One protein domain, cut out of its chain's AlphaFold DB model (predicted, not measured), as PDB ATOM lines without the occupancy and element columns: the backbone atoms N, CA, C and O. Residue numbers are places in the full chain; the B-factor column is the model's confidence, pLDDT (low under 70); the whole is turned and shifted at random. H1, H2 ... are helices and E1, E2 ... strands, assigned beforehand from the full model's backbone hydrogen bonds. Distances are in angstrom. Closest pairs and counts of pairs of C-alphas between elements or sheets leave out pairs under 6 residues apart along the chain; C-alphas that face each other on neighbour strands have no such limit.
ATOM      1  N   LEU A 366      77.894  78.567 104.539       79.38
ATOM      2  CA  LEU A 366      77.955  77.725 105.729       79.38
ATOM      3  C   LEU A 366      77.404  78.484 106.937       79.38
ATOM      4  O   LEU A 366      77.812  79.604 107.223       79.38
ATOM      5  N   THR A 367      76.500  77.858 107.685       80.75
ATOM      6  CA  THR A 367      76.012  78.408 108.957       80.75
ATOM      7  C   THR A 367      76.145  77.374 110.061       80.75
ATOM      8  O   THR A 367      75.989  76.178 109.825       80.75
ATOM      9  N   MET A 368      76.424  77.828 111.282       80.12
ATOM     10  CA  MET A 368      76.380  76.990 112.477       80.12
ATOM     11  C   MET A 368      75.670  77.743 113.596       80.12
ATOM     12  O   MET A 368      76.113  78.807 114.014       80.12
ATOM     13  N   THR A 369      74.555  77.189 114.068       78.81
ATOM     14  CA  THR A 369      73.722  77.808 115.118       78.81
ATOM     15  C   THR A 369      74.011  77.268 116.520       78.81
ATOM     16  O   THR A 369      73.717  77.939 117.507       78.81
ATOM     17  N   GLY A 370      74.585  76.065 116.627       76.62
ATOM     18  CA  GLY A 370      74.958  75.450 117.899       76.62
ATOM     19  C   GLY A 370      76.381  75.809 118.326       76.62
ATOM     20  O   GLY A 370      77.285  75.888 117.500       76.62
ATOM     21  N   THR A 371      76.603  75.979 119.630       82.81
ATOM     22  CA  THR A 371      77.959  76.072 120.189       82.81
ATOM     23  C   THR A 371      78.548  74.665 120.330       82.81
ATOM     24  O   THR A 371      77.869  73.794 120.883       82.81
ATOM     25  N   PRO A 372      79.786  74.411 119.864       86.06
ATOM     26  CA  PRO A 372      80.465  73.148 120.120       86.06
ATOM     27  C   PRO A 372      80.592  72.887 121.623       86.06
ATOM     28  O   PRO A 372      80.847  73.804 122.403       86.06
ATOM     29  N   THR A 373      80.425  71.635 122.036       88.44
ATOM     30  CA  THR A 373      80.524  71.225 123.439       88.44
ATOM     31  C   THR A 373      81.521  70.092 123.609       88.44
ATOM     32  O   THR A 373      81.782  69.316 122.688       88.44
ATOM     33  N   ILE A 374      82.067  69.989 124.818       89.62
ATOM     34  CA  ILE A 374      82.899  68.870 125.242       89.62
ATOM     35  C   ILE A 374      82.295  68.258 126.506       89.62
ATOM     36  O   ILE A 374      81.853  68.977 127.407       89.62
ATOM     37  N   SER A 375      82.217  66.930 126.570       88.31
ATOM     38  CA  SER A 375      81.679  66.249 127.749       88.31
ATOM     39  C   SER A 375      82.639  66.317 128.944       88.31
ATOM     40  O   SER A 375      83.830  66.600 128.806       88.31
ATOM     41  N   THR A 376      82.143  66.010 130.141       83.06
ATOM     42  CA  THR A 376      83.005  65.856 131.319       83.06
ATOM     43  C   THR A 376      83.964  64.674 131.130       83.06
ATOM     44  O   THR A 376      83.481  63.586 130.804       83.06
ATOM     45  N   PRO A 377      85.281  64.837 131.365       79.88
ATOM     46  CA  PRO A 377      86.233  63.737 131.255       79.88
ATOM     47  C   PRO A 377      85.891  62.575 132.192       79.88
ATOM     48  O   PRO A 377      85.468  62.792 133.331       79.88
ATOM     49  N   ALA A 378      86.120  61.340 131.742       77.88
ATOM     50  CA  ALA A 378      86.018  60.166 132.599       77.88
ATOM     51  C   ALA A 378      86.929  60.319 133.830       77.88
ATOM     52  O   ALA A 378      88.084  60.719 133.717       77.88
ATOM     53  N   ALA A 379      86.417  59.985 135.019       76.00
ATOM     54  CA  ALA A 379      87.134  60.192 136.282       76.00
ATOM     55  C   ALA A 379      88.326  59.232 136.496       76.00
ATOM     56  O   ALA A 379      89.096  59.405 137.440       76.00
ATOM     57  N   VAL A 380      88.468  58.203 135.653       76.12
ATOM     58  CA  VAL A 380      89.477  57.140 135.758       76.12
ATOM     59  C   VAL A 380      90.005  56.753 134.374       76.12
ATOM     60  O   VAL A 380      89.316  56.940 133.377       76.12
ATOM     61  N   SER A 381      91.225  56.210 134.323       77.38
ATOM     62  CA  SER A 381      91.899  55.818 133.076       77.38
ATOM     63  C   SER A 381      91.183  54.659 132.345       77.38
ATOM     64  O   SER A 381      90.796  53.696 133.017       77.38
ATOM     65  N   PRO A 382      91.054  54.695 130.999       74.56
ATOM     66  CA  PRO A 382      91.495  55.772 130.105       74.56
ATOM     67  C   PRO A 382      90.620  57.025 130.246       74.56
ATOM     68  O   PRO A 382      89.395  56.944 130.225       74.56
ATOM     69  N   PHE A 383      91.259  58.191 130.383       86.69
ATOM     70  CA  PHE A 383      90.564  59.473 130.493       86.69
ATOM     71  C   PHE A 383      89.985  59.831 129.124       86.69
ATOM     72  O   PHE A 383      90.734  60.179 128.212       86.69
ATOM     73  N   THR A 384      88.668  59.704 128.974       88.44
ATOM     74  CA  THR A 384      87.953  59.964 127.721       88.44
ATOM     75  C   THR A 384      87.010  61.150 127.846       88.44
ATOM     76  O   THR A 384      86.419  61.380 128.900       88.44
ATOM     77  N   THR A 385      86.827  61.883 126.755       88.69
ATOM     78  CA  THR A 385      85.723  62.829 126.580       88.69
ATOM     79  C   THR A 385      85.162  62.728 125.160       88.69
ATOM     80  O   THR A 385      85.666  61.973 124.336       88.69
ATOM     81  N   THR A 386      84.057  63.404 124.876       91.12
ATOM     82  CA  THR A 386      83.424  63.472 123.561       91.12
ATOM     83  C   THR A 386      83.210  64.928 123.191       91.12
ATOM     84  O   THR A 386      82.557  65.672 123.925       91.12
ATOM     85  N   ILE A 387      83.750  65.312 122.040       91.44
ATOM     86  CA  ILE A 387      83.461  66.577 121.374       91.44
ATOM     87  C   ILE A 387      82.174  66.406 120.577       91.44
ATOM     88  O   ILE A 387      81.999  65.394 119.898       91.44
ATOM     89  N   THR A 388      81.281  67.392 120.651       91.62
ATOM     90  CA  THR A 388      80.039  67.427 119.877       91.62
ATOM     91  C   THR A 388      79.846  68.791 119.217       91.62
ATOM     92  O   THR A 388      79.904  69.818 119.888       91.62
ATOM     93  N   ALA A 389      79.561  68.808 117.915       89.44
ATOM     94  CA  ALA A 389      79.173  70.010 117.175       89.44
ATOM     95  C   ALA A 389      77.899  69.743 116.366       89.44
ATOM     96  O   ALA A 389      77.744  68.675 115.778       89.44
ATOM     97  N   SER A 390      76.957  70.686 116.361       89.00
ATOM     98  CA  SER A 390      75.645  70.509 115.726       89.00
ATOM     99  C   SER A 390      75.099  71.824 115.174       89.00
ATOM    100  O   SER A 390      75.652  72.897 115.420       89.00
ATOM    101  N   GLY A 391      74.001  71.739 114.421       85.31
ATOM    102  CA  GLY A 391      73.352  72.910 113.833       85.31
ATOM    103  C   GLY A 391      74.113  73.491 112.644       85.31
ATOM    104  O   GLY A 391      73.921  74.668 112.343       85.31
ATOM    105  N   ILE A 392      74.965  72.682 112.003       86.81
ATOM    106  CA  ILE A 392      75.715  73.054 110.805       86.81
ATOM    107  C   ILE A 392      74.825  72.842 109.576       86.81
ATOM    108  O   ILE A 392      74.304  71.742 109.361       86.81
ATOM    109  N   GLN A 393      74.653  73.891 108.777       89.88
ATOM    110  CA  GLN A 393      73.904  73.848 107.525       89.88
ATOM    111  C   GLN A 393      74.723  74.409 106.368       89.88
ATOM    112  O   GLN A 393      75.402  75.422 106.530       89.88
ATOM    113  N   ILE A 394      74.605  73.773 105.203       89.75
ATOM    114  CA  ILE A 394      75.236  74.214 103.953       89.75
ATOM    115  C   ILE A 394      74.170  74.579 102.934       89.75
ATOM    116  O   ILE A 394      73.263  73.789 102.697       89.75
ATOM    117  N   THR A 395      74.319  75.723 102.280       89.75
ATOM    118  CA  THR A 395      73.564  76.084 101.073       89.75
ATOM    119  C   THR A 395      74.536  76.129  99.901       89.75
ATOM    120  O   THR A 395      75.573  76.778 100.013       89.75
ATOM    121  N   THR A 396      74.241  75.441  98.796       89.69
ATOM    122  CA  THR A 396      75.098  75.449  97.595       89.69
ATOM    123  C   THR A 396      74.508  76.352  96.512       89.69
ATOM    124  O   THR A 396      73.291  76.329  96.296       89.69
ATOM    125  N   PRO A 397      75.333  77.163  95.825       87.12
ATOM    126  CA  PRO A 397      74.836  78.206  94.942       87.12
ATOM    127  C   PRO A 397      74.381  77.647  93.592       87.12
ATOM    128  O   PRO A 397      74.857  76.614  93.110       87.12
ATOM    129  N   THR A 398      73.489  78.374  92.919       86.69
ATOM    130  CA  THR A 398      73.252  78.194  91.482       86.69
ATOM    131  C   THR A 398      74.401  78.822  90.706       86.69
ATOM    132  O   THR A 398      74.317  79.978  90.302       86.69
ATOM    133  N   SER A 399      75.475  78.061  90.503       83.75
ATOM    134  CA  SER A 399      76.621  78.517  89.716       83.75
ATOM    135  C   SER A 399      76.380  78.341  88.213       83.75
ATOM    136  O   SER A 399      76.165  77.204  87.776       83.75
ATOM    137  N   PRO A 400      76.487  79.398  87.386       80.62
ATOM    138  CA  PRO A 400      76.524  79.263  85.929       80.62
ATOM    139  C   PRO A 400      77.743  78.468  85.438       80.62
ATOM    140  O   PRO A 400      77.672  77.838  84.384       80.62
ATOM    141  N   GLN A 401      78.840  78.465  86.206       81.00
ATOM    142  CA  GLN A 401      80.079  77.753  85.873       81.00
ATOM    143  C   GLN A 401      79.878  76.234  85.889       81.00
ATOM    144  O   GLN A 401      80.373  75.518  85.018       81.00
ATOM    145  N   THR A 402      79.126  75.735  86.873       83.56
ATOM    146  CA  THR A 402      79.008  74.295  87.153       83.56
ATOM    147  C   THR A 402      77.581  73.760  87.106       83.56
ATOM    148  O   THR A 402      77.358  72.583  87.392       83.56
ATOM    149  N   ASN A 403      76.603  74.601  86.762       84.31
ATOM    150  CA  ASN A 403      75.174  74.300  86.867       84.31
ATOM    151  C   ASN A 403      74.771  73.848  88.289       84.31
ATOM    152  O   ASN A 403      73.978  72.923  88.477       84.31
ATOM    153  N   GLY A 404      75.364  74.491  89.299       85.38
ATOM    154  CA  GLY A 404      75.133  74.212  90.718       85.38
ATOM    155  C   GLY A 404      75.857  72.986  91.280       85.38
ATOM    156  O   GLY A 404      75.630  72.640  92.436       85.38
ATOM    157  N   TYR A 405      76.724  72.316  90.513       86.88
ATOM    158  CA  TYR A 405      77.624  71.319  91.095       86.88
ATOM    159  C   TYR A 405      78.615  72.000  92.051       86.88
ATOM    160  O   TYR A 405      79.278  72.976  91.691       86.88
ATOM    161  N   THR A 406      78.734  71.471  93.266       85.44
ATOM    162  CA  THR A 406      79.648  71.976  94.294       85.44
ATOM    163  C   THR A 406      80.276  70.800  95.019       85.44
ATOM    164  O   THR A 406      79.576  69.962  95.578       85.44
ATOM    165  N   ASN A 407      81.597  70.735  95.057       80.75
ATOM    166  CA  ASN A 407      82.333  69.780  95.869       80.75
ATOM    167  C   ASN A 407      83.391  70.513  96.691       80.75
ATOM    168  O   ASN A 407      83.837  71.606  96.340       80.75
ATOM    169  N   GLY A 408      83.759  69.921  97.816       75.75
ATOM    170  CA  GLY A 408      84.671  70.580  98.726       75.75
ATOM    171  C   GLY A 408      84.783  69.878 100.061       75.75
ATOM    172  O   GLY A 408      84.457  68.698 100.203       75.75
ATOM    173  N   LYS A 409      85.240  70.631 101.054       74.00
ATOM    174  CA  LYS A 409      85.406  70.180 102.432       74.00
ATOM    175  C   LYS A 409      84.940  71.248 103.412       74.00
ATOM    176  O   LYS A 409      85.175  72.437 103.211       74.00
ATOM    177  N   ILE A 410      84.293  70.796 104.475       75.31
ATOM    178  CA  ILE A 410      83.963  71.587 105.659       75.31
ATOM    179  C   ILE A 410      85.081  71.360 106.662       75.31
ATOM    180  O   ILE A 410      85.453  70.210 106.898       75.31
ATOM    181  N   VAL A 411      85.591  72.425 107.265       71.94
ATOM    182  CA  VAL A 411      86.634  72.342 108.284       71.94
ATOM    183  C   VAL A 411      86.121  72.978 109.567       71.94
ATOM    184  O   VAL A 411      85.705  74.133 109.593       71.94
ATOM    185  N   LEU A 412      86.128  72.204 110.646       74.56
ATOM    186  CA  LEU A 412      85.777  72.657 111.982       74.56
ATOM    187  C   LEU A 412      87.043  72.661 112.837       74.56
ATOM    188  O   LEU A 412      87.529  71.602 113.231       74.56
ATOM    189  N   ASN A 413      87.544  73.859 113.126       72.94
ATOM    190  CA  ASN A 413      88.626  74.092 114.079       72.94
ATOM    191  C   ASN A 413      88.048  74.427 115.461       72.94
ATOM    192  O   ASN A 413      87.134  75.257 115.577       72.94
ATOM    193  N   LEU A 414      88.551  73.739 116.484       77.56
ATOM    194  CA  LEU A 414      88.105  73.820 117.872       77.56
ATOM    195  C   LEU A 414      89.318  74.009 118.779       77.56
ATOM    196  O   LEU A 414      90.287  73.255 118.699       77.56
ATOM    197  N   ASP A 415      89.233  74.979 119.676       78.56
ATOM    198  CA  ASP A 415      90.297  75.301 120.615       78.56
ATOM    199  C   ASP A 415      90.088  74.572 121.936       78.56
ATOM    200  O   ASP A 415      88.988  74.566 122.498       78.56
ATOM    201  N   MET A 416      91.164  73.995 122.466       82.75
ATOM    202  CA  MET A 416      91.159  73.285 123.738       82.75
ATOM    203  C   MET A 416      92.373  73.678 124.581       82.75
ATOM    204  O   MET A 416      93.503  73.577 124.125       82.75
ATOM    205  N   THR A 417      92.162  74.053 125.840       89.00
ATOM    206  CA  THR A 417      93.249  74.299 126.802       89.00
ATOM    207  C   THR A 417      93.095  73.376 127.996       89.00
ATOM    208  O   THR A 417      92.019  73.305 128.596       89.00
ATOM    209  N   LEU A 418      94.173  72.678 128.349       91.38
ATOM    210  CA  LEU A 418      94.192  71.705 129.439       91.38
ATOM    211  C   LEU A 418      94.835  72.290 130.701       91.38
ATOM    212  O   LEU A 418      95.820  73.025 130.648       91.38
ATOM    213  N   GLY A 419      94.314  71.911 131.867       91.75
ATOM    214  CA  GLY A 419      94.865  72.295 133.169       91.75
ATOM    215  C   GLY A 419      96.162  71.565 133.535       91.75
ATOM    216  O   GLY A 419      96.737  71.829 134.590       91.75
ATOM    217  N   THR A 420      96.615  70.630 132.699       90.06
ATOM    218  CA  THR A 420      97.800  69.790 132.909       90.06
ATOM    219  C   THR A 420      98.592  69.627 131.608       90.06
ATOM    220  O   THR A 420      98.137  70.012 130.536       90.06
ATOM    221  N   THR A 421      99.765  68.995 131.685       86.88
ATOM    222  CA  THR A 421     100.603  68.641 130.524       86.88
ATOM    223  C   THR A 421     100.130  67.362 129.815       86.88
ATOM    224  O   THR A 421     100.938  66.649 129.220       86.88
ATOM    225  N   ALA A 422      98.850  66.996 129.950       88.19
ATOM    226  CA  ALA A 422      98.289  65.839 129.263       88.19
ATOM    227  C   ALA A 422      98.276  66.071 127.744       88.19
ATOM    228  O   ALA A 422      98.159  67.200 127.272       88.19
ATOM    229  N   THR A 423      98.382  64.986 126.979       86.19
ATOM    230  CA  THR A 423      98.350  65.032 125.511       86.19
ATOM    231  C   THR A 423      97.028  64.439 125.022       86.19
ATOM    232  O   THR A 423      96.770  63.269 125.332       86.19
ATOM    233  N   PRO A 424      96.191  65.210 124.304       85.88
ATOM    234  CA  PRO A 424      94.985  64.704 123.669       85.88
ATOM    235  C   PRO A 424      95.308  63.871 122.428       85.88
ATOM    236  O   PRO A 424      96.294  64.085 121.726       85.88
ATOM    237  N   THR A 425      94.435  62.912 122.158       86.31
ATOM    238  CA  THR A 425      94.393  62.108 120.940       86.31
ATOM    239  C   THR A 425      92.937  61.982 120.532       86.31
ATOM    240  O   THR A 425      92.081  61.722 121.377       86.31
ATOM    241  N   ILE A 426      92.649  62.147 119.245       81.62
ATOM    242  CA  ILE A 426      91.281  62.107 118.739       81.62
ATOM    243  C   ILE A 426      90.990  60.767 118.054       81.62
ATOM    244  O   ILE A 426      91.728  60.283 117.194       81.62
ATOM    245  N   GLY A 427      89.901  60.139 118.477       81.94
ATOM    246  CA  GLY A 427      89.351  58.926 117.894       81.94
ATOM    247  C   GLY A 427      88.577  59.206 116.607       81.94
ATOM    248  O   GLY A 427      88.526  60.331 116.118       81.94
ATOM    249  N   ALA A 428      87.971  58.160 116.046       84.88
ATOM    250  CA  ALA A 428      87.184  58.276 114.822       84.88
ATOM    251  C   ALA A 428      86.032  59.282 114.976       84.88
ATOM    252  O   ALA A 428      85.315  59.281 115.981       84.88
ATOM    253  N   VAL A 429      85.843  60.107 113.949       88.81
ATOM    254  CA  VAL A 429      84.733  61.056 113.866       88.81
ATOM    255  C   VAL A 429      83.503  60.346 113.310       88.81
ATOM    256  O   VAL A 429      83.576  59.590 112.341       88.81
ATOM    257  N   SER A 430      82.354  60.612 113.917       90.00
ATOM    258  CA  SER A 430      81.052  60.111 113.487       90.00
ATOM    259  C   SER A 430      80.089  61.266 113.238       90.00
ATOM    260  O   SER A 430      80.187  62.315 113.872       90.00
ATOM    261  N   ILE A 431      79.163  61.068 112.301       91.94
ATOM    262  CA  ILE A 431      78.112  62.031 111.972       91.94
ATOM    263  C   ILE A 431      76.768  61.324 112.127       91.94
ATOM    264  O   ILE A 431      76.529  60.291 111.499       91.94
ATOM    265  N   ALA A 432      75.892  61.868 112.970       91.06
ATOM    266  CA  ALA A 432      74.577  61.304 113.258       91.06
ATOM    267  C   ALA A 432      73.459  62.326 113.016       91.06
ATOM    268  O   ALA A 432      73.633  63.520 113.236       91.06
ATOM    269  N   GLY A 433      72.282  61.861 112.588       87.38
ATOM    270  CA  GLY A 433      71.107  62.727 112.416       87.38
ATOM    271  C   GLY A 433      71.167  63.677 111.212       87.38
ATOM    272  O   GLY A 433      70.425  64.656 111.186       87.38
ATOM    273  N   ALA A 434      72.029  63.407 110.227       86.62
ATOM    274  CA  ALA A 434      72.075  64.161 108.978       86.62
ATOM    275  C   ALA A 434      70.789  63.952 108.155       86.62
ATOM    276  O   ALA A 434      70.328  62.821 107.993       86.62
ATOM    277  N   SER A 435      70.232  65.032 107.604       86.44
ATOM    278  CA  SER A 435      69.060  64.995 106.718       86.44
ATOM    279  C   SER A 435      69.492  65.346 105.297       86.44
ATOM    280  O   SER A 435      69.255  66.459 104.824       86.44
ATOM    281  N   LEU A 436      70.167  64.406 104.635       91.94
ATOM    282  CA  LEU A 436      70.786  64.643 103.330       91.94
ATOM    283  C   LEU A 436      69.770  64.443 102.187       91.94
ATOM    284  O   LEU A 436      69.203  63.351 102.070       91.94
ATOM    285  N   PRO A 437      69.517  65.458 101.341       91.94
ATOM    286  CA  PRO A 437      68.675  65.307 100.158       91.94
ATOM    287  C   PRO A 437      69.358  64.445  99.083       91.94
ATOM    288  O   PRO A 437      70.569  64.218  99.101       91.94
ATOM    289  N   SER A 438      68.573  63.981  98.105       90.12
ATOM    290  CA  SER A 438      69.124  63.280  96.938       90.12
ATOM    291  C   SER A 438      70.122  64.177  96.203       90.12
ATOM    292  O   SER A 438      69.825  65.335  95.916       90.12
ATOM    293  N   GLY A 439      71.305  63.636  95.909       86.81
ATOM    294  CA  GLY A 439      72.366  64.360  95.213       86.81
ATOM    295  C   GLY A 439      73.341  65.116  96.117       86.81
ATOM    296  O   GLY A 439      74.250  65.734  95.564       86.81
ATOM    297  N   PHE A 440      73.168  65.072  97.446       91.50
ATOM    298  CA  PHE A 440      74.144  65.554  98.425       91.50
ATOM    299  C   PHE A 440      74.781  64.374  99.160       91.50
ATOM    300  O   PHE A 440      74.080  63.513  99.696       91.50
ATOM    301  N   THR A 441      76.106  64.333  99.216       89.81
ATOM    302  CA  THR A 441      76.858  63.284  99.907       89.81
ATOM    303  C   THR A 441      77.908  63.889 100.824       89.81
ATOM    304  O   THR A 441      78.537  64.894 100.502       89.81
ATOM    305  N   LEU A 442      78.105  63.249 101.977       87.00
ATOM    306  CA  LEU A 442      79.244  63.493 102.856       87.00
ATOM    307  C   LEU A 442      80.275  62.388 102.621       87.00
ATOM    308  O   LEU A 442      79.922  61.210 102.536       87.00
ATOM    309  N   GLY A 443      81.537  62.775 102.495       81.56
ATOM    310  CA  GLY A 443      82.668  61.860 102.476       81.56
ATOM    311  C   GLY A 443      83.064  61.414 103.881       81.56
ATOM    312  O   GLY A 443      82.475  61.827 104.881       81.56
ATOM    313  N   THR A 444      84.089  60.565 103.955       83.56
ATOM    314  CA  THR A 444      84.647  60.102 105.230       83.56
ATOM    315  C   THR A 444      85.299  61.270 105.972       83.56
ATOM    316  O   THR A 444      86.229  61.868 105.424       83.56
ATOM    317  N   PRO A 445      84.858  61.595 107.199       80.06
ATOM    318  CA  PRO A 445      85.501  62.630 107.990       80.06
ATOM    319  C   PRO A 445      86.922  62.232 108.387       80.06
ATOM    320  O   PRO A 445      87.189  61.063 108.675       80.06
ATOM    321  N   THR A 446      87.811  63.213 108.452       77.38
ATOM    322  CA  THR A 446      89.164  63.065 108.992       77.38
ATOM    323  C   THR A 446      89.386  64.047 110.129       77.38
ATOM    324  O   THR A 446      88.637  65.015 110.300       77.38
ATOM    325  N   GLN A 447      90.408  63.783 110.935       76.69
ATOM    326  CA  GLN A 447      90.674  64.553 112.132       76.69
ATOM    327  C   GLN A 447      92.164  64.678 112.417       76.69
ATOM    328  O   GLN A 447      92.940  63.759 112.152       76.69
ATOM    329  N   ALA A 448      92.539  65.814 112.988       72.12
ATOM    330  CA  ALA A 448      93.885  66.111 113.439       72.12
ATOM    331  C   ALA A 448      93.832  66.864 114.771       72.12
ATOM    332  O   ALA A 448      92.861  67.557 115.072       72.12
ATOM    333  N   VAL A 449      94.885  66.714 115.568       72.94
ATOM    334  CA  VAL A 449      95.078  67.456 116.817       72.94
ATOM    335  C   VAL A 449      96.488  68.000 116.809       72.94
ATOM    336  O   VAL A 449      97.420  67.259 116.504       72.94
ATOM    337  N   ALA A 450      96.639  69.274 117.142       68.81
ATOM    338  CA  ALA A 450      97.913  69.967 117.143       68.81
ATOM    339  C   ALA A 450      98.072  70.873 118.361       68.81
ATOM    340  O   ALA A 450      97.092  71.266 118.987       68.81
ATOM    341  N   THR A 451      99.311  71.218 118.700       68.62
ATOM    342  CA  THR A 451      99.602  72.178 119.768       68.62
ATOM    343  C   THR A 451      99.243  73.598 119.344       68.62
ATOM    344  O   THR A 451      99.572  74.028 118.240       68.62
ATOM    345  N   LYS A 452      98.630  74.362 120.245       60.22
ATOM    346  CA  LYS A 452      98.362  75.786 120.054       60.22
ATOM    347  C   LYS A 452      99.578  76.590 120.533       60.22
ATOM    348  O   LYS A 452     100.028  76.444 121.663       60.22
ATOM    349  N   SER A 453     100.167  77.380 119.650       51.53
ATOM    350  CA  SER A 453     101.386  78.153 119.860       51.53
ATOM    351  C   SER A 453     101.074  79.390 120.706       51.53
ATOM    352  O   SER A 453      99.971  79.924 120.715       51.53
ATOM    353  N   GLY A 454     102.024  79.819 121.529       56.94
ATOM    354  CA  GLY A 454     101.791  80.906 122.488       56.94
ATOM    355  C   GLY A 454     100.799  80.582 123.621       56.94
ATOM    356  O   GLY A 454     100.712  81.355 124.571       56.94
ATOM    357  N   VAL A 455     100.111  79.432 123.592       62.69
ATOM    358  CA  VAL A 455      99.159  79.003 124.625       62.69
ATOM    359  C   VAL A 455      99.707  77.784 125.366       62.69
ATOM    360  O   VAL A 455      99.810  76.685 124.826       62.69
ATOM    361  N   VAL A 456     100.044  77.957 126.645       78.69
ATOM    362  CA  VAL A 456     100.523  76.856 127.497       78.69
ATOM    363  C   VAL A 456      99.431  75.792 127.634       78.69
ATOM    364  O   VAL A 456      98.311  76.106 128.030       78.69
ATOM    365  N   ASN A 457      99.768  74.533 127.326       84.94
ATOM    366  CA  ASN A 457      98.832  73.398 127.276       84.94
ATOM    367  C   ASN A 457      97.617  73.635 126.355       84.94
ATOM    368  O   ASN A 457      96.548  73.057 126.579       84.94
ATOM    369  N   GLY A 458      97.767  74.506 125.355       79.75
ATOM    370  CA  GLY A 458      96.764  74.756 124.333       79.75
ATOM    371  C   GLY A 458      96.877  73.770 123.172       79.75
ATOM    372  O   GLY A 458      97.970  73.344 122.794       79.75
ATOM    373  N   TRP A 459      95.733  73.444 122.586       78.38
ATOM    374  CA  TRP A 459      95.565  72.506 121.488       78.38
ATOM    375  C   TRP A 459      94.508  73.019 120.511       78.38
ATOM    376  O   TRP A 459      93.551  73.684 120.911       78.38
ATOM    377  N   VAL A 460      94.673  72.673 119.238       71.06
ATOM    378  CA  VAL A 460      93.676  72.863 118.184       71.06
ATOM    379  C   VAL A 460      93.269  71.492 117.668       71.06
ATOM    380  O   VAL A 460      94.117  70.680 117.292       71.06
ATOM    381  N   VAL A 461      91.966  71.237 117.672       74.50
ATOM    382  CA  VAL A 461      91.343  70.043 117.107       74.50
ATOM    383  C   VAL A 461      90.695  70.429 115.785       74.50
ATOM    384  O   VAL A 461      89.816  71.290 115.748       74.50
ATOM    385  N   THR A 462      91.102  69.769 114.708       76.12
ATOM    386  CA  THR A 462      90.592  70.008 113.355       76.12
ATOM    387  C   THR A 462      89.811  68.794 112.887       76.12
ATOM    388  O   THR A 462      90.349  67.690 112.826       76.12
ATOM    389  N   ILE A 463      88.547  68.994 112.516       75.81
ATOM    390  CA  ILE A 463      87.700  67.980 111.880       75.81
ATOM    391  C   ILE A 463      87.415  68.424 110.448       75.81
ATOM    392  O   ILE A 463      86.887  69.511 110.232       75.81
ATOM    393  N   THR A 464      87.740  67.581 109.470       77.94
ATOM    394  CA  THR A 464      87.492  67.841 108.046       77.94
ATOM    395  C   THR A 464      86.441  66.878 107.511       77.94
ATOM    396  O   THR A 464      86.559  65.669 107.689       77.94
ATOM    397  N   ILE A 465      85.421  67.397 106.831       79.88
ATOM    398  CA  ILE A 465      84.330  66.606 106.253       79.88
ATOM    399  C   ILE A 465      84.220  66.941 104.765       79.88
ATOM    400  O   ILE A 465      83.734  68.021 104.424       79.88
ATOM    401  N   PRO A 466      84.648  66.044 103.861       82.12
ATOM    402  CA  PRO A 466      84.410  66.217 102.434       82.12
ATOM    403  C   PRO A 466      82.910  66.186 102.127       82.12
ATOM    404  O   PRO A 466      82.156  65.460 102.776       82.12
ATOM    405  N   PHE A 467      82.466  66.922 101.115       83.81
ATOM    406  CA  PHE A 467      81.089  66.869 100.637       83.81
ATOM    407  C   PHE A 467      81.004  67.024  99.118       83.81
ATOM    408  O   PHE A 467      81.924  67.504  98.450       83.81
ATOM    409  N   THR A 468      79.877  66.605  98.552       87.12
ATOM    410  CA  THR A 468      79.540  66.831  97.145       87.12
ATOM    411  C   THR A 468      78.046  67.081  97.007       87.12
ATOM    412  O   THR A 468      77.233  66.338  97.550       87.12
ATOM    413  N   ALA A 469      77.690  68.110  96.250       89.31
ATOM    414  CA  ALA A 469      76.347  68.446  95.818       89.31
ATOM    415  C   ALA A 469      76.312  68.430  94.286       89.31
ATOM    416  O   ALA A 469      77.106  69.080  93.614       89.31
ATOM    417  N   THR A 470      75.385  67.665  93.722       87.50
ATOM    418  CA  THR A 470      75.235  67.507  92.261       87.50
ATOM    419  C   THR A 470      74.419  68.618  91.597       87.50
ATOM    420  O   THR A 470      74.318  68.657  90.375       87.50
ATOM    421  N   SER A 471      73.814  69.499  92.392       88.94
ATOM    422  CA  SER A 471      73.046  70.666  91.955       88.94
ATOM    423  C   SER A 471      72.964  71.681  93.097       88.94
ATOM    424  O   SER A 471      73.350  71.375  94.231       88.94
ATOM    425  N   ALA A 472      72.456  72.877  92.797       90.81
ATOM    426  CA  ALA A 472      72.202  73.899  93.802       90.81
ATOM    427  C   ALA A 472      71.142  73.421  94.799       90.81
ATOM    428  O   ALA A 472      70.101  72.882  94.412       90.81
ATOM    429  N   MET A 473      71.401  73.628  96.083       91.81
ATOM    430  CA  MET A 473      70.551  73.152  97.164       91.81
ATOM    431  C   MET A 473      70.368  74.240  98.208       91.81
ATOM    432  O   MET A 473      71.308  74.948  98.562       91.81
ATOM    433  N   GLY A 474      69.143  74.327  98.733       88.50
ATOM    434  CA  GLY A 474      68.859  75.090  99.945       88.50
ATOM    435  C   GLY A 474      69.594  74.520 101.168       88.50
ATOM    436  O   GLY A 474      70.341  73.552 101.037       88.50
ATOM    437  N   PRO A 475      69.355  75.066 102.370       91.25
ATOM    438  CA  PRO A 475      70.087  74.659 103.566       91.25
ATOM    439  C   PRO A 475      69.984  73.149 103.858       91.25
ATOM    440  O   PRO A 475      68.910  72.624 104.160       91.25
ATOM    441  N   VAL A 476      71.116  72.446 103.788       92.44
ATOM    442  CA  VAL A 476      71.277  71.018 104.088       92.44
ATOM    443  C   VAL A 476      71.871  70.858 105.481       92.44
ATOM    444  O   VAL A 476      72.992  71.292 105.735       92.44
ATOM    445  N   ASN A 477      71.143  70.196 106.380       91.69
ATOM    446  CA  ASN A 477      71.626  69.883 107.724       91.69
ATOM    447  C   ASN A 477      72.521  68.634 107.699       91.69
ATOM    448  O   ASN A 477      72.038  67.521 107.457       91.69
ATOM    449  N   ILE A 478      73.810  68.817 107.996       90.25
ATOM    450  CA  ILE A 478      74.798  67.727 107.997       90.25
ATOM    451  C   ILE A 478      74.767  66.877 109.274       90.25
ATOM    452  O   ILE A 478      75.489  65.893 109.361       90.25
ATOM    453  N   GLY A 479      73.920  67.219 110.248       90.88
ATOM    454  CA  GLY A 479      73.740  66.476 111.490       90.88
ATOM    455  C   GLY A 479      74.677  66.911 112.617       90.88
ATOM    456  O   GLY A 479      75.202  68.025 112.648       90.88
ATOM    457  N   THR A 480      74.840  66.012 113.581       92.19
ATOM    458  CA  THR A 480      75.703  66.170 114.749       92.19
ATOM    459  C   THR A 480      77.010  65.428 114.519       92.19
ATOM    460  O   THR A 480      77.011  64.215 114.311       92.19
ATOM    461  N   ILE A 481      78.114  66.164 114.588       91.69
ATOM    462  CA  ILE A 481      79.478  65.647 114.540       91.69
ATOM    463  C   ILE A 481      79.879  65.251 115.959       91.69
ATOM    464  O   ILE A 481      79.747  66.058 116.882       91.69
ATOM    465  N   SER A 482      80.398  64.036 116.131       92.25
ATOM    466  CA  SER A 482      80.905  63.543 117.410       92.25
ATOM    467  C   SER A 482      82.253  62.852 117.252       92.25
ATOM    468  O   SER A 482      82.404  61.977 116.397       92.25
ATOM    469  N   ALA A 483      83.206  63.207 118.110       89.19
ATOM    470  CA  ALA A 483      84.533  62.601 118.156       89.19
ATOM    471  C   ALA A 483      84.925  62.297 119.606       89.19
ATOM    472  O   ALA A 483      84.783  63.151 120.483       89.19
ATOM    473  N   ALA A 484      85.396  61.076 119.863       88.31
ATOM    474  CA  ALA A 484      85.920  60.706 121.173       88.31
ATOM    475  C   ALA A 484      87.370  61.184 121.308       88.31
ATOM    476  O   ALA A 484      88.176  60.961 120.417       88.31
ATOM    477  N   GLU A 485      87.705  61.795 122.429       85.38
ATOM    478  CA  GLU A 485      89.039  62.288 122.773       85.38
ATOM    479  C   GLU A 485      89.597  61.435 123.915       85.38
ATOM    480  O   GLU A 485      88.901  61.199 124.906       85.38
ATOM    481  N   THR A 486      90.841  60.974 123.797       88.62
ATOM    482  CA  THR A 486      91.576  60.250 124.844       88.62
ATOM    483  C   THR A 486      92.815  61.016 125.280       88.62
ATOM    484  O   THR A 486      93.548  61.540 124.445       88.62
ATOM    485  N   PHE A 487      93.098  61.026 126.583       87.94
ATOM    486  CA  PHE A 487      94.270  61.706 127.141       87.94
ATOM    487  C   PHE A 487      95.288  60.721 127.723       87.94
ATOM    488  O   PHE A 487      94.923  59.732 128.364       87.94
ATOM    489  N   SER A 488      96.579  61.033 127.563       85.31
ATOM    490  CA  SER A 488      97.692  60.254 128.138       85.31
ATOM    491  C   SER A 488      97.743  60.281 129.675       85.31
ATOM    492  O   SER A 488      98.296  59.375 130.299       85.31
ATOM    493  N   ALA A 489      97.149  61.303 130.291       87.31
ATOM    494  CA  ALA A 489      97.023  61.492 131.733       87.31
ATOM    495  C   ALA A 489      95.746  62.291 132.046       87.31
ATOM    496  O   ALA A 489      95.046  62.725 131.133       87.31
ATOM    497  N   SER A 490      95.435  62.504 133.330       89.44
ATOM    498  CA  SER A 490      94.282  63.328 133.717       89.44
ATOM    499  C   SER A 490      94.415  64.750 133.136       89.44
ATOM    500  O   SER A 490      95.419  65.415 133.422       89.44
ATOM    501  N   PRO A 491      93.434  65.238 132.347       87.88
ATOM    502  CA  PRO A 491      93.522  66.530 131.658       87.88
ATOM    503  C   PRO A 491      93.317  67.743 132.582       87.88
ATOM    504  O   PRO A 491      93.551  68.881 132.178       87.88
ATOM    505  N   GLY A 492      92.880  67.522 133.827       88.75
ATOM    506  CA  GLY A 492      92.469  68.602 134.723       88.75
ATOM    507  C   GLY A 492      91.246  69.356 134.187       88.75
ATOM    508  O   GLY A 492      90.356  68.758 133.581       88.75
ATOM    509  N   THR A 493      91.190  70.666 134.432       89.19
ATOM    510  CA  THR A 493      90.161  71.543 133.849       89.19
ATOM    511  C   THR A 493      90.369  71.656 132.343       89.19
ATOM    512  O   THR A 493      91.492  71.884 131.905       89.19
ATOM    513  N   ILE A 494      89.292  71.541 131.566       89.88
ATOM    514  CA  ILE A 494      89.322  71.762 130.120       89.88
ATOM    515  C   ILE A 494      88.560  73.047 129.808       89.88
ATOM    516  O   ILE A 494      87.371  73.147 130.113       89.88
ATOM    517  N   THR A 495      89.233  74.003 129.177       89.56
ATOM    518  CA  THR A 495      88.578  75.120 128.488       89.56
ATOM    519  C   THR A 495      88.422  74.730 127.028       89.56
ATOM    520  O   THR A 495      89.384  74.269 126.419       89.56
ATOM    521  N   PHE A 496      87.221  74.879 126.476       88.44
ATOM    522  CA  PHE A 496      86.907  74.444 125.120       88.44
ATOM    523  C   PHE A 496      86.084  75.499 124.394       88.44
ATOM    524  O   PHE A 496      85.164  76.078 124.977       88.44
ATOM    525  N   GLY A 497      86.408  75.736 123.130       79.12
ATOM    526  CA  GLY A 497      85.767  76.754 122.318       79.12
ATOM    527  C   GLY A 497      85.921  76.494 120.829       79.12
ATOM    528  O   GLY A 497      86.557  75.542 120.388       79.12
ATOM    529  N   ARG A 498      85.296  77.360 120.042       73.69
ATOM    530  CA  ARG A 498      85.411  77.368 118.587       73.69
ATOM    531  C   ARG A 498      86.497  78.363 118.193       73.69
ATOM    532  O   ARG A 498      86.445  79.487 118.684       73.69
ATOM    533  N   SER A 499      87.403  77.972 117.301       66.00
ATOM    534  CA  SER A 499      88.414  78.891 116.767       66.00
ATOM    535  C   SER A 499      87.754  80.006 115.935       66.00
ATOM    536  O   SER A 499      86.659  79.817 115.387       66.00
ATOM    537  N   ALA A 500      88.403  81.168 115.822       58.41
ATOM    538  CA  ALA A 500      87.948  82.241 114.935       58.41
ATOM    539  C   ALA A 500      87.818  81.739 113.479       58.41
ATOM    540  O   ALA A 500      88.552  80.847 113.051       58.41
ATOM    541  N   GLY A 501      86.822  82.237 112.739       56.06
ATOM    542  CA  GLY A 501      86.554  81.815 111.351       56.06
ATOM    543  C   GLY A 501      86.039  80.376 111.172       56.06
ATOM    544  O   GLY A 501      85.831  79.934 110.046       56.06
ATOM    545  N   SER A 502      85.812  79.626 112.258       64.56
ATOM    546  CA  SER A 502      85.309  78.248 112.221       64.56
ATOM    547  C   SER A 502      83.778  78.187 112.416       64.56
ATOM    548  O   SER A 502      83.221  78.956 113.206       64.56
ATOM    549  N   PRO A 503      83.053  77.250 111.779       66.56
ATOM    550  CA  PRO A 503      83.554  76.363 110.739       66.56
ATOM    551  C   PRO A 503      83.815  77.132 109.436       66.56
ATOM    552  O   PRO A 503      83.144  78.123 109.159       66.56
ATOM    553  N   SER A 504      84.753  76.638 108.637       65.94
ATOM    554  CA  SER A 504      85.090  77.166 107.315       65.94
ATOM    555  C   SER A 504      84.792  76.143 106.219       65.94
ATOM    556  O   SER A 504      84.542  74.959 106.482       65.94
ATOM    557  N   MET A 505      84.783  76.602 104.969       68.69
ATOM    558  CA  MET A 505      84.533  75.762 103.805       68.69
ATOM    559  C   MET A 505      85.539  76.060 102.703       68.69
ATOM    560  O   MET A 505      85.875  77.211 102.467       68.69
ATOM    561  N   PHE A 506      85.963  75.014 102.000       68.62
ATOM    562  CA  PHE A 506      86.806  75.119 100.814       68.62
ATOM    563  C   PHE A 506      86.154  74.335  99.683       68.62
ATOM    564  O   PHE A 506      85.732  73.196  99.908       68.62
ATOM    565  N   THR A 507      86.081  74.910  98.483       72.38
ATOM    566  CA  THR A 507      85.490  74.249  97.311       72.38
ATOM    567  C   THR A 507      86.499  74.084  96.191       72.38
ATOM    568  O   THR A 507      87.366  74.935  95.996       72.38
ATOM    569  N   ASP A 508      86.362  73.022  95.395       73.69
ATOM    570  CA  ASP A 508      87.258  72.847  94.246       73.69
ATOM    571  C   ASP A 508      86.989  73.881  93.143       73.69
ATOM    572  O   ASP A 508      87.853  74.115  92.302       73.69
ATOM    573  N   LEU A 509      85.805  74.508  93.140       77.56
ATOM    574  CA  LEU A 509      85.464  75.587  92.213       77.56
ATOM    575  C   LEU A 509      86.323  76.818  92.494       77.56
ATOM    576  O   LEU A 509      87.000  77.303  91.590       77.56
ATOM    577  N   LEU A 510      86.337  77.287  93.744       74.06
ATOM    578  CA  LEU A 510      87.161  78.428  94.144       74.06
ATOM    579  C   LEU A 510      88.649  78.089  94.037       74.06
ATOM    580  O   LEU A 510      89.435  78.917  93.586       74.06
ATOM    581  N   ASN A 511      89.025  76.835  94.308       69.38
ATOM    582  CA  ASN A 511      90.385  76.363  94.049       69.38
ATOM    583  C   ASN A 511      90.761  76.466  92.565       69.38
ATOM    584  O   ASN A 511      91.903  76.792  92.260       69.38
ATOM    585  N   ALA A 512      89.835  76.178  91.644       72.38
ATOM    586  CA  ALA A 512      90.062  76.325  90.210       72.38
ATOM    587  C   ALA A 512      90.143  77.803  89.795       72.38
ATOM    588  O   ALA A 512      91.001  78.153  88.986       72.38
ATOM    589  N   LYS A 513      89.312  78.678  90.375       79.50
ATOM    590  CA  LYS A 513      89.369  80.132  90.152       79.50
ATOM    591  C   LYS A 513      90.709  80.723  90.596       79.50
ATOM    592  O   LYS A 513      91.361  81.397  89.806       79.50
TER     593      LYS A 513
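This is residues 366 to 513 of the 916 residues of an uncharacterized protein of uncultured archaeon (UniProt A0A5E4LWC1). The domain is an elongated sandwich of strands: one layer is built on two long strands side by side, E4 and E8, with the short strands E11 and E12 along the far side of E4 and E6 and E7 along the far side of E8, and the three-stranded sheet E2, E10, E5 covers part of one face of that layer. E2 and E10 are prolonged, with bends, by E3 and E9, which together with E1 make a third small sheet, and the short helix H1 ends the printed part and only grazes the large sheet. The printed part has 148 residues, with twelve named strands, E1 to E12 in order, followed by one named helix, H1. The large sheet is branched, the other two run E2, E10, E5 and E1, E3, E9, and the neighbour strands in the three sheets are antiparallel. The class is mostly strand, and the whole is compact, with a radius of gyration of the C-alphas of 16.9 A and spans of 53 by 32 by 23 A.

In the large sheet, E4, residues 406 to 418, is antiparallel to E8, residues 458 to 469, at 164 degrees; N 412 and O 463 are 2.8 A apart. On the other side of E4 are E11, residues 494 to 498, with N 415 and O 497 at 2.8 A, and E12, residues 504 to 507, with N 409 and O 506 at 2.9 A. On the side of E8 away from E4 are E6, residues 440 to 442, with N 441 and O 468 at 2.8 A, and E7, residues 446 to 451, which forms a hairpin with E8, with N 448 and O 462 at 2.9 A. This strongly twisted sheet and the sheet of E2, residues 383 to 389, E10, residues 480 to 487, and E5, residues 424 to 432, form a sandwich, two sheets face to face, 9.9 A centre to centre where they face each other, with strands at 33 degrees. E10 is the inner strand: N 387 and O 483 are 2.9 A apart toward E2, and N 427 and O 484 are 2.7 A apart toward E5. E5 bends by 54 degrees at residue 428; its closest C-alpha to E7 is that of Thr 425, 6.8 A from Val 449. E2 runs on into E3, residues 392 to 396, at 40 degrees, and E9, residues 473 to 477, runs on into E10 at 42 degrees. E3 is the inner strand between E1, residues 366 to 368, and E9, with N 367 and O 393 at 2.9 A and N 394 and O 476 at 3.0 A. H1, residues 508 to 513, grazes the large sheet with its residues 508 to 511; its closest C-alpha to E4 is that of Asp 508, 5.6 A from Gly 408. In H1 every O i to N i+4 pair is within hydrogen-bond range.

E4, the longest strand, measures 38.0 A from C-alpha 406 at (79.648, 71.976, 94.294) to C-alpha 418 at (94.192, 71.705, 129.439), and E8 measures 35.6 A. E5 is 23.2 A long, E10 22.8 A, E2 20.4 A and E7 17.6 A. E1 begins at C-alpha 366, (77.955, 77.725, 105.729), and H1 ends at C-alpha 513, (89.369, 80.132, 90.152).

The C-alphas farthest apart are those of Val 380 and Pro 400, 56.0 A. The printed part has no cut. The one long link is E1 to E2, 14 residues, within which residues 373 to 374 pair antiparallel with residues 387 to 388 of E2. The mean pLDDT of the printed part is 82.2; residues 450 to 455, residues 499 to 506 and residue 511 are under 70.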